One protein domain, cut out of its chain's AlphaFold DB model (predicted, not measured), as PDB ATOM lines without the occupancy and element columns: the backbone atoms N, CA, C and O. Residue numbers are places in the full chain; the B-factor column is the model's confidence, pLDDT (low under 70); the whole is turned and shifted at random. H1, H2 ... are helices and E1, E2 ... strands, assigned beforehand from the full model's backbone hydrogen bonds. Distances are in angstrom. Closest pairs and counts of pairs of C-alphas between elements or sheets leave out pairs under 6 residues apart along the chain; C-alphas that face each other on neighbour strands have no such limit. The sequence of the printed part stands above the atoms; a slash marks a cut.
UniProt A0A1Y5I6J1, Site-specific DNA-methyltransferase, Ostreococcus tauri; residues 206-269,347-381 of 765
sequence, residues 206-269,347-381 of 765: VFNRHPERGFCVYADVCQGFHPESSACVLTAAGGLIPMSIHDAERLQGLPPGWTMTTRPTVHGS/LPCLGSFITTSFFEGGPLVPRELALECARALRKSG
ATOM      1  N   VAL A 206     -16.995 -39.994 -43.184       94.62
ATOM      2  CA  VAL A 206     -15.707 -40.486 -43.701       94.62
ATOM      3  C   VAL A 206     -15.923 -41.157 -45.051       94.62
ATOM      4  O   VAL A 206     -16.858 -41.938 -45.217       94.62
ATOM      5  N   PHE A 207     -15.024 -40.875 -45.991       94.88
ATOM      6  CA  PHE A 207     -14.961 -41.482 -47.317       94.88
ATOM      7  C   PHE A 207     -13.634 -42.213 -47.485       94.88
ATOM      8  O   PHE A 207     -12.592 -41.669 -47.115       94.88
ATOM      9  N   ASN A 208     -13.657 -43.418 -48.053       93.69
ATOM     10  CA  ASN A 208     -12.460 -44.194 -48.379       93.69
ATOM     11  C   ASN A 208     -12.762 -45.302 -49.403       93.69
ATOM     12  O   ASN A 208     -13.916 -45.692 -49.589       93.69
ATOM     13  N   ARG A 209     -11.734 -45.868 -50.038       92.06
ATOM     14  CA  ARG A 209     -11.862 -47.049 -50.903       92.06
ATOM     15  C   ARG A 209     -11.613 -48.336 -50.112       92.06
ATOM     16  O   ARG A 209     -10.485 -48.692 -49.802       92.06
ATOM     17  N   HIS A 210     -12.675 -49.063 -49.782       89.56
ATOM     18  CA  HIS A 210     -12.575 -50.382 -49.160       89.56
ATOM     19  C   HIS A 210     -12.334 -51.460 -50.236       89.56
ATOM     20  O   HIS A 210     -13.091 -51.500 -51.210       89.56
ATOM     21  N   PRO A 211     -11.365 -52.383 -50.074       83.19
ATOM     22  CA  PRO A 211     -10.937 -53.295 -51.143       83.19
ATOM     23  C   PRO A 211     -12.078 -54.147 -51.716       83.19
ATOM     24  O   PRO A 211     -12.191 -54.286 -52.926       83.19
ATOM     25  N   GLU A 212     -12.979 -54.645 -50.863       82.56
ATOM     26  CA  GLU A 212     -14.103 -55.506 -51.279       82.56
ATOM     27  C   GLU A 212     -15.407 -54.746 -51.590       82.56
ATOM     28  O   GLU A 212     -16.383 -55.357 -52.010       82.56
ATOM     29  N   ARG A 213     -15.477 -53.430 -51.333       87.62
ATOM     30  CA  ARG A 213     -16.724 -52.637 -51.469       87.62
ATOM     31  C   ARG A 213     -16.590 -51.418 -52.387       87.62
ATOM     32  O   ARG A 213     -17.575 -50.725 -52.632       87.62
ATOM     33  N   GLY A 214     -15.391 -51.154 -52.904       91.50
ATOM     34  CA  GLY A 214     -15.093 -49.940 -53.653       91.50
ATOM     35  C   GLY A 214     -15.153 -48.700 -52.761       91.50
ATOM     36  O   GLY A 214     -14.813 -48.746 -51.581       91.50
ATOM     37  N   PHE A 215     -15.554 -47.570 -53.337       93.50
ATOM     38  CA  PHE A 215     -15.633 -46.304 -52.614       93.50
ATOM     39  C   PHE A 215     -16.848 -46.275 -51.673       93.50
ATOM     40  O   PHE A 215     -17.993 -46.405 -52.110       93.50
ATOM     41  N   CYS A 216     -16.584 -46.127 -50.377       92.75
ATOM     42  CA  CYS A 216     -17.567 -46.128 -49.302       92.75
ATOM     43  C   CYS A 216     -17.746 -44.727 -48.705       92.75
ATOM     44  O   CYS A 216     -16.837 -43.900 -48.730       92.75
ATOM     45  N   VAL A 217     -18.922 -44.499 -48.118       94.38
ATOM     46  CA  VAL A 217     -19.216 -43.361 -47.244       94.38
ATOM     47  C   VAL A 217     -19.810 -43.888 -45.939       94.38
ATOM     48  O   VAL A 217     -20.696 -44.742 -45.957       94.38
ATOM     49  N   TYR A 218     -19.319 -43.387 -44.807       92.75
ATOM     50  CA  TYR A 218     -19.816 -43.706 -43.469       92.75
ATOM     51  C   TYR A 218     -20.307 -42.428 -42.798       92.75
ATOM     52  O   TYR A 218     -19.560 -41.454 -42.768       92.75
ATOM     53  N   ALA A 219     -21.522 -42.430 -42.249       91.44
ATOM     54  CA  ALA A 219     -22.079 -41.316 -41.482       91.44
ATOM     55  C   ALA A 219     -21.948 -41.609 -39.981       91.44
ATOM     56  O   ALA A 219     -22.472 -42.615 -39.507       91.44
ATOM     57  N   ASP A 220     -21.232 -40.750 -39.255       89.12
ATOM     58  CA  ASP A 220     -20.918 -40.813 -37.818       89.12
ATOM     59  C   ASP A 220     -20.229 -42.070 -37.273       89.12
ATOM     60  O   ASP A 220     -19.587 -41.962 -36.235       89.12
ATOM     61  N   VAL A 221     -20.308 -43.238 -37.908       91.12
ATOM     62  CA  VAL A 221     -19.660 -44.471 -37.443       91.12
ATOM     63  C   VAL A 221     -19.218 -45.297 -38.646       91.12
ATOM     64  O   VAL A 221     -20.015 -45.584 -39.540       91.12
ATOM     65  N   CYS A 222     -17.949 -45.700 -38.672       91.94
ATOM     66  CA  CYS A 222     -17.416 -46.577 -39.706       91.94
ATOM     67  C   CYS A 222     -18.062 -47.970 -39.651       91.94
ATOM     68  O   CYS A 222     -18.489 -48.456 -38.602       91.94
ATOM     69  N   GLN A 223     -18.098 -48.629 -40.807       90.25
ATOM     70  CA  GLN A 223     -18.475 -50.035 -40.934       90.25
ATOM     71  C   GLN A 223     -17.315 -50.795 -41.579       90.25
ATOM     72  O   GLN A 223     -17.447 -51.299 -42.693       90.25
ATOM     73  N   GLY A 224     -16.158 -50.837 -40.922       89.12
ATOM     74  CA  GLY A 224     -14.928 -51.440 -41.430       89.12
ATOM     75  C   GLY A 224     -14.086 -50.418 -42.181       89.12
ATOM     76  O   GLY A 224     -14.045 -50.413 -43.413       89.12
ATOM     77  N   PHE A 225     -13.438 -49.528 -41.431       91.06
ATOM     78  CA  PHE A 225     -12.516 -48.533 -41.960       91.06
ATOM     79  C   PHE A 225     -11.277 -49.190 -42.594       91.06
ATOM     80  O   PHE A 225     -10.646 -50.075 -42.019       91.06
ATOM     81  N   HIS A 226     -10.909 -48.704 -43.778       92.00
ATOM     82  CA  HIS A 226      -9.705 -49.079 -44.519       92.00
ATOM     83  C   HIS A 226      -8.825 -47.826 -44.651       92.00
ATOM     84  O   HIS A 226      -9.201 -46.926 -45.407       92.00
ATOM     85  N   PRO A 227      -7.717 -47.716 -43.899       91.44
ATOM     86  CA  PRO A 227      -6.804 -46.587 -44.015       91.44
ATOM     87  C   PRO A 227      -6.112 -46.539 -45.379       91.44
ATOM     88  O   PRO A 227      -5.528 -47.519 -45.835       91.44
ATOM     89  N   GLU A 228      -6.151 -45.363 -45.998       91.12
ATOM     90  CA  GLU A 228      -5.497 -45.037 -47.265       91.12
ATOM     91  C   GLU A 228      -5.285 -43.519 -47.377       91.12
ATOM     92  O   GLU A 228      -6.032 -42.736 -46.790       91.12
ATOM     93  N   SER A 229      -4.305 -43.090 -48.174       90.31
ATOM     94  CA  SER A 229      -3.966 -41.670 -48.354       90.31
ATOM     95  C   SER A 229      -5.021 -40.844 -49.106       90.31
ATOM     96  O   SER A 229      -4.960 -39.616 -49.072       90.31
ATOM     97  N   SER A 230      -6.012 -41.486 -49.737       90.88
ATOM     98  CA  SER A 230      -7.207 -40.850 -50.319       90.88
ATOM     99  C   SER A 230      -8.405 -40.754 -49.367       90.88
ATOM    100  O   SER A 230      -9.446 -40.228 -49.765       90.88
ATOM    101  N   ALA A 231      -8.296 -41.211 -48.114       92.94
ATOM    102  CA  ALA A 231      -9.385 -41.060 -47.156       92.94
ATOM    103  C   ALA A 231      -9.708 -39.570 -46.920       92.94
ATOM    104  O   ALA A 231      -8.809 -38.739 -46.772       92.94
ATOM    105  N   CYS A 232     -10.994 -39.220 -46.881       93.31
ATOM    106  CA  CYS A 232     -11.478 -37.843 -46.734       93.31
ATOM    107  C   CYS A 232     -12.567 -37.739 -45.663       93.31
ATOM    108  O   CYS A 232     -13.259 -38.714 -45.366       93.31
ATOM    109  N   VAL A 233     -12.744 -36.540 -45.109       93.12
ATOM    110  CA  VAL A 233     -13.720 -36.237 -44.055       93.12
ATOM    111  C   VAL A 233     -14.591 -35.067 -44.494       93.12
ATOM    112  O   VAL A 233     -14.070 -33.991 -44.783       93.12
ATOM    113  N   LEU A 234     -15.912 -35.247 -44.507       91.94
ATOM    114  CA  LEU A 234     -16.866 -34.139 -44.556       91.94
ATOM    115  C   LEU A 234     -17.322 -33.841 -43.129       91.94
ATOM    116  O   LEU A 234     -17.993 -34.650 -42.492       91.94
ATOM    117  N   THR A 235     -16.919 -32.681 -42.631       88.50
ATOM    118  CA  THR A 235     -17.306 -32.173 -41.311       88.50
ATOM    119  C   THR A 235     -18.772 -31.739 -41.282       88.50
ATOM    120  O   THR A 235     -19.311 -31.319 -42.307       88.50
ATOM    121  N   ALA A 236     -19.389 -31.751 -40.094       83.44
ATOM    122  CA  ALA A 236     -20.746 -31.233 -39.870       83.44
ATOM    123  C   ALA A 236     -20.947 -29.795 -40.397       83.44
ATOM    124  O   ALA A 236     -21.990 -29.471 -40.955       83.44
ATOM    125  N   ALA A 237     -19.905 -28.957 -40.337       80.44
ATOM    126  CA  ALA A 237     -19.892 -27.599 -40.891       80.44
ATOM    127  C   ALA A 237     -19.827 -27.529 -42.441       80.44
ATOM    128  O   ALA A 237     -19.549 -26.468 -43.003       80.44
ATOM    129  N   GLY A 238     -20.014 -28.647 -43.153       81.88
ATOM    130  CA  GLY A 238     -20.000 -28.726 -44.619       81.88
ATOM    131  C   GLY A 238     -18.610 -28.665 -45.268       81.88
ATOM    132  O   GLY A 238     -18.502 -28.654 -46.494       81.88
ATOM    133  N   GLY A 239     -17.532 -28.624 -44.477       85.94
ATOM    134  CA  GLY A 239     -16.156 -28.604 -44.978       85.94
ATOM    135  C   GLY A 239     -15.640 -30.008 -45.293       85.94
ATOM    136  O   GLY A 239     -15.521 -30.824 -44.376       85.94
ATOM    137  N   LEU A 240     -15.308 -30.271 -46.562       90.25
ATOM    138  CA  LEU A 240     -14.629 -31.492 -47.017       90.25
ATOM    139  C   LEU A 240     -13.102 -31.295 -46.973       90.25
ATOM    140  O   LEU A 240     -12.579 -30.391 -47.625       90.25
ATOM    141  N   ILE A 241     -12.397 -32.148 -46.230       89.94
ATOM    142  CA  ILE A 241     -10.939 -32.108 -46.023       89.94
ATOM    143  C   ILE A 241     -10.308 -33.500 -46.215       89.94
ATOM    144  O   ILE A 241     -11.006 -34.505 -46.048       89.94
ATOM    145  N   PRO A 242      -9.002 -33.607 -46.536       90.38
ATOM    146  CA  PRO A 242      -8.294 -34.882 -46.467       90.38
ATOM    147  C   PRO A 242      -8.282 -35.404 -45.027       90.38
ATOM    148  O   PRO A 242      -8.211 -34.621 -44.077       90.38
ATOM    149  N   MET A 243      -8.335 -36.721 -44.847       90.94
ATOM    150  CA  MET A 243      -8.292 -37.312 -43.515       90.94
ATOM    151  C   MET A 243      -6.894 -37.167 -42.906       90.94
ATOM    152  O   MET A 243      -5.888 -37.527 -43.516       90.94
ATOM    153  N   SER A 244      -6.829 -36.690 -41.662       89.62
ATOM    154  CA  SER A 244      -5.587 -36.727 -40.895       89.62
ATOM    155  C   SER A 244      -5.190 -38.177 -40.629       89.62
ATOM    156  O   SER A 244      -5.952 -38.944 -40.033       89.62
ATOM    157  N   ILE A 245      -3.962 -38.541 -40.998       91.06
ATOM    158  CA  ILE A 245      -3.397 -39.855 -40.673       91.06
ATOM    159  C   ILE A 245      -3.398 -40.126 -39.159       91.06
ATOM    160  O   ILE A 245      -3.517 -41.271 -38.742       91.06
ATOM    161  N   HIS A 246      -3.357 -39.082 -38.326       91.62
ATOM    162  CA  HIS A 246      -3.455 -39.217 -36.872       91.62
ATOM    163  C   HIS A 246      -4.841 -39.653 -36.390       91.62
ATOM    164  O   HIS A 246      -4.945 -40.340 -35.377       91.62
ATOM    165  N   ASP A 247      -5.904 -39.322 -37.122       92.62
ATOM    166  CA  ASP A 247      -7.241 -39.833 -36.820       92.62
ATOM    167  C   ASP A 247      -7.435 -41.249 -37.374       92.62
ATOM    168  O   ASP A 247      -8.110 -42.064 -36.751       92.62
ATOM    169  N   ALA A 248      -6.768 -41.588 -38.481       93.56
ATOM    170  CA  ALA A 248      -6.730 -42.952 -39.001       93.56
ATOM    171  C   ALA A 248      -5.935 -43.911 -38.083       93.56
ATOM    172  O   ALA A 248      -6.371 -45.041 -37.867       93.56
ATOM    173  N   GLU A 249      -4.824 -43.456 -37.488       94.62
ATOM    174  CA  GLU A 249      -4.109 -44.155 -36.404       94.62
ATOM    175  C   GLU A 249      -5.075 -44.435 -35.237       94.62
ATOM    176  O   GLU A 249      -5.248 -45.582 -34.813       94.62
ATOM    177  N   ARG A 250      -5.798 -43.404 -34.782       93.56
ATOM    178  CA  ARG A 250      -6.785 -43.528 -33.701       93.56
ATOM    179  C   ARG A 250      -7.940 -44.478 -34.041       93.56
ATOM    180  O   ARG A 250      -8.415 -45.155 -33.134       93.56
ATOM    181  N   LEU A 251      -8.366 -44.604 -35.304       93.06
ATOM    182  CA  LEU A 251      -9.382 -45.595 -35.711       93.06
ATOM    183  C   LEU A 251      -8.919 -47.058 -35.563       93.06
ATOM    184  O   LEU A 251      -9.759 -47.952 -35.511       93.06
ATOM    185  N   GLN A 252      -7.617 -47.322 -35.419       92.62
ATOM    186  CA  GLN A 252      -7.088 -48.631 -34.999       92.62
ATOM    187  C   GLN A 252      -6.797 -48.701 -33.485       92.62
ATOM    188  O   GLN A 252      -6.266 -49.690 -32.981       92.62
ATOM    189  N   GLY A 253      -7.151 -47.659 -32.727       93.06
ATOM    190  CA  GLY A 253      -6.799 -47.491 -31.315       93.06
ATOM    191  C   GLY A 253      -5.335 -47.097 -31.076       93.06
ATOM    192  O   GLY A 253      -4.889 -47.101 -29.930       93.06
ATOM    193  N   LEU A 254      -4.574 -46.773 -32.128       94.75
ATOM    194  CA  LEU A 254      -3.168 -46.387 -32.010       94.75
ATOM    195  C   LEU A 254      -3.031 -44.931 -31.515       94.75
ATOM    196  O   LEU A 254      -3.854 -44.079 -31.864       94.75
ATOM    197  N   PRO A 255      -1.980 -44.604 -30.742       92.75
ATOM    198  CA  PRO A 255      -1.672 -43.226 -30.375       92.75
ATOM    199  C   PRO A 255      -1.390 -42.337 -31.604       92.75
ATOM    200  O   PRO A 255      -0.730 -42.794 -32.542       92.75
ATOM    201  N   PRO A 256      -1.785 -41.051 -31.597       91.00
ATOM    202  CA  PRO A 256      -1.360 -40.088 -32.611       91.00
ATOM    203  C   PRO A 256       0.164 -40.034 -32.753       91.00
ATOM    204  O   PRO A 256       0.888 -39.803 -31.787       91.00
ATOM    205  N   GLY A 257       0.644 -40.252 -33.974       90.19
ATOM    206  CA  GLY A 257       2.060 -40.320 -34.319       90.19
ATOM    207  C   GLY A 257       2.646 -41.730 -34.262       90.19
ATOM    208  O   GLY A 257       3.850 -41.878 -34.469       90.19
ATOM    209  N   TRP A 258       1.843 -42.773 -34.014       94.31
ATOM    210  CA  TRP A 258       2.333 -44.152 -33.917       94.31
ATOM    211  C   TRP A 258       3.190 -44.578 -35.110       94.31
ATOM    212  O   TRP A 258       4.259 -45.149 -34.904       94.31
ATOM    213  N   THR A 259       2.790 -44.231 -36.333       93.81
ATOM    214  CA  THR A 259       3.516 -44.602 -37.559       93.81
ATOM    215  C   THR A 259       4.755 -43.740 -37.840       93.81
ATOM    216  O   THR A 259       5.501 -44.044 -38.764       93.81
ATOM    217  N   MET A 260       5.028 -42.683 -37.064       89.69
ATOM    218  CA  MET A 260       6.209 -41.826 -37.262       89.69
ATOM    219  C   MET A 260       7.494 -42.543 -36.815       89.69
ATOM    220  O   MET A 260       7.781 -42.641 -35.617       89.69
ATOM    221  N   THR A 261       8.252 -43.055 -37.786       79.88
ATOM    222  CA  THR A 261       9.483 -43.844 -37.591       79.88
ATOM    223  C   THR A 261      10.736 -42.985 -37.448       79.88
ATOM    224  O   THR A 261      11.641 -43.320 -36.683       79.88
ATOM    225  N   THR A 262      10.786 -41.861 -38.158       68.19
ATOM    226  CA  THR A 262      11.908 -40.920 -38.206       68.19
ATOM    227  C   THR A 262      11.555 -39.597 -37.517       68.19
ATOM    228  O   THR A 262      10.432 -39.361 -37.071       68.19
ATOM    229  N   ARG A 263      12.543 -38.702 -37.413       53.97
ATOM    230  CA  ARG A 263      12.270 -37.262 -37.321       53.97
ATOM    231  C   ARG A 263      12.256 -36.710 -38.749       53.97
ATOM    232  O   ARG A 263      13.142 -37.128 -39.501       53.97
ATOM    233  N   PRO A 264      11.365 -35.764 -39.101       46.81
ATOM    234  CA  PRO A 264      11.377 -35.129 -40.414       46.81
ATOM    235  C   PRO A 264      12.778 -34.604 -40.742       46.81
ATOM    236  O   PRO A 264      13.343 -33.796 -39.999       46.81
ATOM    237  N   THR A 265      13.368 -35.121 -41.816       42.16
ATOM    238  CA  THR A 265      14.710 -34.722 -42.255       42.16
ATOM    239  C   THR A 265      14.611 -33.595 -43.274       42.16
ATOM    240  O   THR A 265      13.622 -33.473 -43.987       42.16
ATOM    241  N   VAL A 266      15.666 -32.788 -43.393       45.78
ATOM    242  CA  VAL A 266      15.742 -31.690 -44.380       45.78
ATOM    243  C   VAL A 266      15.948 -32.221 -45.818       45.78
ATOM    244  O   VAL A 266      16.031 -31.441 -46.762       45.78
ATOM    245  N   HIS A 267      16.057 -33.546 -46.005       44.84
ATOM    246  CA  HIS A 267      16.509 -34.170 -47.257       44.84
ATOM    247  C   HIS A 267      15.635 -35.326 -47.778       44.84
ATOM    248  O   HIS A 267      15.758 -35.668 -48.950       44.84
ATOM    249  N   GLY A 268      14.754 -35.921 -46.966       53.81
ATOM    250  CA  GLY A 268      13.706 -36.831 -47.451       53.81
ATOM    251  C   GLY A 268      12.461 -36.053 -47.882       53.81
ATOM    252  O   GLY A 268      12.179 -34.999 -47.305       53.81
ATOM    253  N   SER A 269      11.693 -36.534 -48.868       62.34
ATOM    254  CA  SER A 269      10.460 -35.830 -49.234       62.34
ATOM    255  C   SER A 269       9.355 -36.090 -48.191       62.34
ATOM    256  O   SER A 269       9.094 -37.245 -47.837       62.34
ATOM    257  N   LEU A 347     -23.097 -44.512 -28.930       84.19
ATOM    258  CA  LEU A 347     -22.083 -44.886 -29.914       84.19
ATOM    259  C   LEU A 347     -20.998 -43.797 -29.966       84.19
ATOM    260  O   LEU A 347     -21.349 -42.622 -30.129       84.19
ATOM    261  N   PRO A 348     -19.697 -44.150 -29.915       88.44
ATOM    262  CA  PRO A 348     -18.642 -43.210 -30.276       88.44
ATOM    263  C   PRO A 348     -18.869 -42.742 -31.718       88.44
ATOM    264  O   PRO A 348     -19.142 -43.570 -32.589       88.44
ATOM    265  N   CYS A 349     -18.764 -41.434 -31.978       88.44
ATOM    266  CA  CYS A 349     -19.042 -40.859 -33.294       88.44
ATOM    267  C   CYS A 349     -17.843 -40.121 -33.904       88.44
ATOM    268  O   CYS A 349     -17.064 -39.464 -33.217       88.44
ATOM    269  N   LEU A 350     -17.728 -40.185 -35.231       90.50
ATOM    270  CA  LEU A 350     -16.658 -39.578 -36.022       90.50
ATOM    271  C   LEU A 350     -16.556 -38.060 -35.799       90.50
ATOM    272  O   LEU A 350     -15.449 -37.537 -35.836       90.50
ATOM    273  N   GLY A 351     -17.662 -37.368 -35.498       86.50
ATOM    274  CA  GLY A 351     -17.669 -35.924 -35.228       86.50
ATOM    275  C   GLY A 351     -17.022 -35.495 -33.903       86.50
ATOM    276  O   GLY A 351     -16.469 -34.402 -33.836       86.50
ATOM    277  N   SER A 352     -17.040 -36.339 -32.863       86.19
ATOM    278  CA  SER A 352     -16.276 -36.102 -31.622       86.19
ATOM    279  C   SER A 352     -14.908 -36.788 -31.636       86.19
ATOM    280  O   SER A 352     -14.028 -36.457 -30.839       86.19
ATOM    281  N   PHE A 353     -14.715 -37.743 -32.548       87.88
ATOM    282  CA  PHE A 353     -13.467 -38.469 -32.703       87.88
ATOM    283  C   PHE A 353     -12.463 -37.712 -33.582       87.88
ATOM    284  O   PHE A 353     -11.352 -37.459 -33.130       87.88
ATOM    285  N   ILE A 354     -12.816 -37.346 -34.814       86.31
ATOM    286  CA  ILE A 354     -11.882 -36.814 -35.820       86.31
ATOM    287  C   ILE A 354     -11.482 -35.360 -35.528       86.31
ATOM    288  O   ILE A 354     -12.279 -34.546 -35.070       86.31
ATOM    289  N   THR A 355     -10.230 -35.021 -35.834       79.94
ATOM    290  CA  THR A 355      -9.663 -33.684 -35.655       79.94
ATOM    291  C   THR A 355     -10.085 -32.766 -36.807       79.94
ATOM    292  O   THR A 355      -9.520 -32.800 -37.896       79.94
ATOM    293  N   THR A 356     -11.069 -31.898 -36.571       67.38
ATOM    294  CA  THR A 356     -11.665 -31.006 -37.590       67.38
ATOM    295  C   THR A 356     -10.912 -29.680 -37.805       67.38
ATOM    296  O   THR A 356     -11.455 -28.723 -38.358       67.38
ATOM    297  N   SER A 357      -9.650 -29.591 -37.370       56.75
ATOM    298  CA  SER A 357      -8.840 -28.364 -37.395       56.75
ATOM    299  C   SER A 357      -8.447 -27.931 -38.814       56.75
ATOM    300  O   SER A 357      -7.415 -28.338 -39.345       56.75
ATOM    301  N   PHE A 358      -9.253 -27.058 -39.419       52.78
ATOM    302  CA  PHE A 358      -8.945 -26.433 -40.705       52.78
ATOM    303  C   PHE A 358      -7.855 -25.357 -40.554       52.78
ATOM    304  O   PHE A 358      -8.070 -24.336 -39.899       52.78
ATOM    305  N   PHE A 359      -6.710 -25.554 -41.210       50.56
ATOM    306  CA  PHE A 359      -5.641 -24.557 -41.322       50.56
ATOM    307  C   PHE A 359      -5.657 -23.921 -42.719       50.56
ATOM    308  O   PHE A 359      -5.726 -24.627 -43.726       50.56
ATOM    309  N   GLU A 360      -5.576 -22.590 -42.802       42.28
ATOM    310  CA  GLU A 360      -5.447 -21.905 -44.096       42.28
ATOM    311  C   GLU A 360      -4.115 -22.284 -44.763       42.28
ATOM    312  O   GLU A 360      -3.058 -22.207 -44.140       42.28
ATOM    313  N   GLY A 361      -4.172 -22.728 -46.024       48.62
ATOM    314  CA  GLY A 361      -3.020 -23.300 -46.733       48.62
ATOM    315  C   GLY A 361      -2.776 -24.797 -46.481       48.62
ATOM    316  O   GLY A 361      -1.778 -25.328 -46.964       48.62
ATOM    317  N   GLY A 362      -3.665 -25.488 -45.755       54.97
ATOM    318  CA  GLY A 362      -3.630 -26.949 -45.619       54.97
ATOM    319  C   GLY A 362      -3.881 -27.703 -46.941       54.97
ATOM    320  O   GLY A 362      -4.346 -27.111 -47.918       54.97
ATOM    321  N   PRO A 363      -3.589 -29.018 -46.993       63.94
ATOM    322  CA  PRO A 363      -3.791 -29.830 -48.192       63.94
ATOM    323  C   PRO A 363      -5.275 -29.890 -48.586       63.94
ATOM    324  O   PRO A 363      -6.149 -30.097 -47.745       63.94
ATOM    325  N   LEU A 364      -5.551 -29.731 -49.881       79.69
ATOM    326  CA  LEU A 364      -6.902 -29.741 -50.447       79.69
ATOM    327  C   LEU A 364      -7.274 -31.133 -50.975       79.69
ATOM    328  O   LEU A 364      -6.419 -31.866 -51.472       79.69
ATOM    329  N   VAL A 365      -8.564 -31.480 -50.923       87.50
ATOM    330  CA  VAL A 365      -9.086 -32.692 -51.577       87.50
ATOM    331  C   VAL A 365      -9.084 -32.492 -53.102       87.50
ATOM    332  O   VAL A 365      -9.633 -31.491 -53.569       87.50
ATOM    333  N   PRO A 366      -8.512 -33.416 -53.900       90.44
ATOM    334  CA  PRO A 366      -8.555 -33.343 -55.360       90.44
ATOM    335  C   PRO A 366      -9.983 -33.260 -55.910       90.44
ATOM    336  O   PRO A 366     -10.894 -33.928 -55.418       90.44
ATOM    337  N   ARG A 367     -10.176 -32.480 -56.982       89.38
ATOM    338  CA  ARG A 367     -11.496 -32.218 -57.585       89.38
ATOM    339  C   ARG A 367     -12.267 -33.493 -57.933       89.38
ATOM    340  O   ARG A 367     -13.465 -33.570 -57.686       89.38
ATOM    341  N   GLU A 368     -11.586 -34.484 -58.494       90.94
ATOM    342  CA  GLU A 368     -12.183 -35.760 -58.905       90.94
ATOM    343  C   GLU A 368     -12.682 -36.570 -57.704       90.94
ATOM    344  O   GLU A 368     -13.798 -37.086 -57.726       90.94
ATOM    345  N   LEU A 369     -11.899 -36.595 -56.622       91.62
ATOM    346  CA  LEU A 369     -12.243 -37.264 -55.370       91.62
ATOM    347  C   LEU A 369     -13.410 -36.562 -54.659       91.62
ATOM    348  O   LEU A 369     -14.325 -37.223 -54.181       91.62
ATOM    349  N   ALA A 370     -13.454 -35.225 -54.675       92.31
ATOM    350  CA  ALA A 370     -14.599 -34.466 -54.167       92.31
ATOM    351  C   ALA A 370     -15.900 -34.744 -54.957       92.31
ATOM    352  O   ALA A 370     -16.983 -34.797 -54.367       92.31
ATOM    353  N   LEU A 371     -15.803 -34.984 -56.271       92.81
ATOM    354  CA  LEU A 371     -16.927 -35.444 -57.098       92.81
ATOM    355  C   LEU A 371     -17.300 -36.911 -56.809       92.81
ATOM    356  O   LEU A 371     -18.480 -37.256 -56.862       92.81
ATOM    357  N   GLU A 372     -16.342 -37.779 -56.466       94.25
ATOM    358  CA  GLU A 372     -16.619 -39.148 -56.003       94.25
ATOM    359  C   GLU A 372     -17.366 -39.138 -54.654       94.25
ATOM    360  O   GLU A 372     -18.386 -39.815 -54.525       94.25
ATOM    361  N   CYS A 373     -16.970 -38.278 -53.704       94.56
ATOM    362  CA  CYS A 373     -17.693 -38.038 -52.445       94.56
ATOM    363  C   CYS A 373     -19.141 -37.569 -52.669       94.56
ATOM    364  O   CYS A 373     -20.064 -38.100 -52.050       94.56
ATOM    365  N   ALA A 374     -19.364 -36.612 -53.579       93.25
ATOM    366  CA  ALA A 374     -20.702 -36.107 -53.907       93.25
ATOM    367  C   ALA A 374     -21.621 -37.207 -54.480       93.25
ATOM    368  O   ALA A 374     -22.776 -37.354 -54.070       93.25
ATOM    369  N   ARG A 375     -21.082 -38.041 -55.380       93.62
ATOM    370  CA  ARG A 375     -21.781 -39.211 -55.935       93.62
ATOM    371  C   ARG A 375     -22.059 -40.271 -54.865       93.62
ATOM    372  O   ARG A 375     -23.140 -40.856 -54.879       93.62
ATOM    373  N   ALA A 376     -21.119 -40.504 -53.948       93.31
ATOM    374  CA  ALA A 376     -21.258 -41.473 -52.862       93.31
ATOM    375  C   ALA A 376     -22.371 -41.083 -51.879       93.31
ATOM    376  O   ALA A 376     -23.248 -41.903 -51.621       93.31
ATOM    377  N   LEU A 377     -22.396 -39.824 -51.414       93.06
ATOM    378  CA  LEU A 377     -23.482 -39.285 -50.581       93.06
ATOM    379  C   LEU A 377     -24.847 -39.532 -51.233       93.06
ATOM    380  O   LEU A 377     -25.697 -40.200 -50.646       93.06
ATOM    381  N   ARG A 378     -25.017 -39.091 -52.489       91.88
ATOM    382  CA  ARG A 378     -26.276 -39.243 -53.231       91.88
ATOM    383  C   ARG A 378     -26.672 -40.710 -53.434       91.88
ATOM    384  O   ARG A 378     -27.843 -41.043 -53.285       91.88
ATOM    385  N   LYS A 379     -25.719 -41.600 -53.745       92.38
ATOM    386  CA  LYS A 379     -25.965 -43.050 -53.880       92.38
ATOM    387  C   LYS A 379     -26.416 -43.683 -52.557       92.38
ATOM    388  O   LYS A 379     -27.217 -44.612 -52.577       92.38
ATOM    389  N   SER A 380     -25.925 -43.174 -51.430       89.19
ATOM    390  CA  SER A 380     -26.296 -43.606 -50.078       89.19
ATOM    391  C   SER A 380     -27.481 -42.830 -49.478       89.19
ATOM    392  O   SER A 380     -27.725 -42.953 -48.282       89.19
ATOM    393  N   GLY A 381     -28.222 -42.054 -50.280       89.62
ATOM    394  CA  GLY A 381     -29.438 -41.350 -49.850       89.62
ATOM    395  C   GLY A 381     -29.215 -40.064 -49.046       89.62
ATOM    396  O   GLY A 381     -30.174 -39.515 -48.515       89.62
TER     397      GLY A 381
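What this domain is: This is residues 206 to 269 and 347 to 381 of the 765 residues of the protein "Site-specific DNA-methyltransferase" of Ostreococcus tauri (UniProt A0A1Y5I6J1). A small antiparallel sheet made of two hairpins, E1 with E2 and E3 with E4, has the long helix H3 lying across one face, while H2 grazes the sheet and H1 is off it. Residues 260 to 269 stick out from this body as a free arm; without them the body spans 33 by 33 by 24 A. The printed part has 99 residues in the order E1, E2, E3, E4, H1, H2, H3; the sheet runs E2, E1, E3, E4, and the class is mixed, helices and strands, with under half of the residues in named elements. The whole is compact, with a radius of gyration of the C-alphas of 14.2 A and spans of 46 by 30 by 29 A.

Where its parts are: E1, residues 206 to 210, begins at C-alpha 206 (-15.707, -40.486, -43.701) and is 11.7 A long. E2, residues 214 to 219, is 16.5 A long. E3 is residues 232 to 234 and E4 residues 240 to 242. H1, residues 245 to 251, starts at C-alpha 245 (-3.397, -39.855, -40.673) and is 9.7 A long. After the cut come H2, residues 350 to 353, and H3, residues 367 to 379, which is 18.5 A long and ends at C-alpha 379 (-25.965, -43.050, -53.880).

How they stand to each other: In the sheet, E2 and E1 are antiparallel at 153 degrees, with N 210 and O 214 at 2.8 A, within hydrogen-bond range. E1 and E3 are antiparallel at 147 degrees, with N 207 and O 232 at 2.9 A. E3 and E4 are antiparallel at 156 degrees, with N 233 and O 241 at 2.8 A. H3 is on one face of the sheet, giving two layers, a helix over a sheet. Its height over the sheet is 8.8 A, and on the local plane it runs across the strands, at 87 degrees to E1. It lies over E1 and, only just, over E2, on which 3 of its C-alphas fall. The closest C-alphas of E2 and H3 are those of Val 217 and Ala 376, 6.3 A apart. H2 only grazes the sheet, with residues 350 to 351. H1 and H2 are close but not clearly touching, their closest C-alphas, of Asp 247 and Phe 353, being 7.6 A apart. H1 and H3 are apart. In H1 and H3 every O i to N i+4 pair is within hydrogen-bond range; H2 is too short for such a pair, and its 1 O i to N i+3 pair is within range.

The domain as a whole: The C-alphas of His 267 and Gly 381 are the farthest apart, 46.6 A. Without residues 260 to 269, which stand free, the body spans 33 by 33 by 24 A. Residues 270 to 346 are not printed, and C-alphas 269 and 347 are 38.9 A apart across this cut. The links E2 to E3 and H2 to H3 are long. The mean pLDDT of the printed part is 84.4, and residues 262 to 269 and 356 to 363 are under 70.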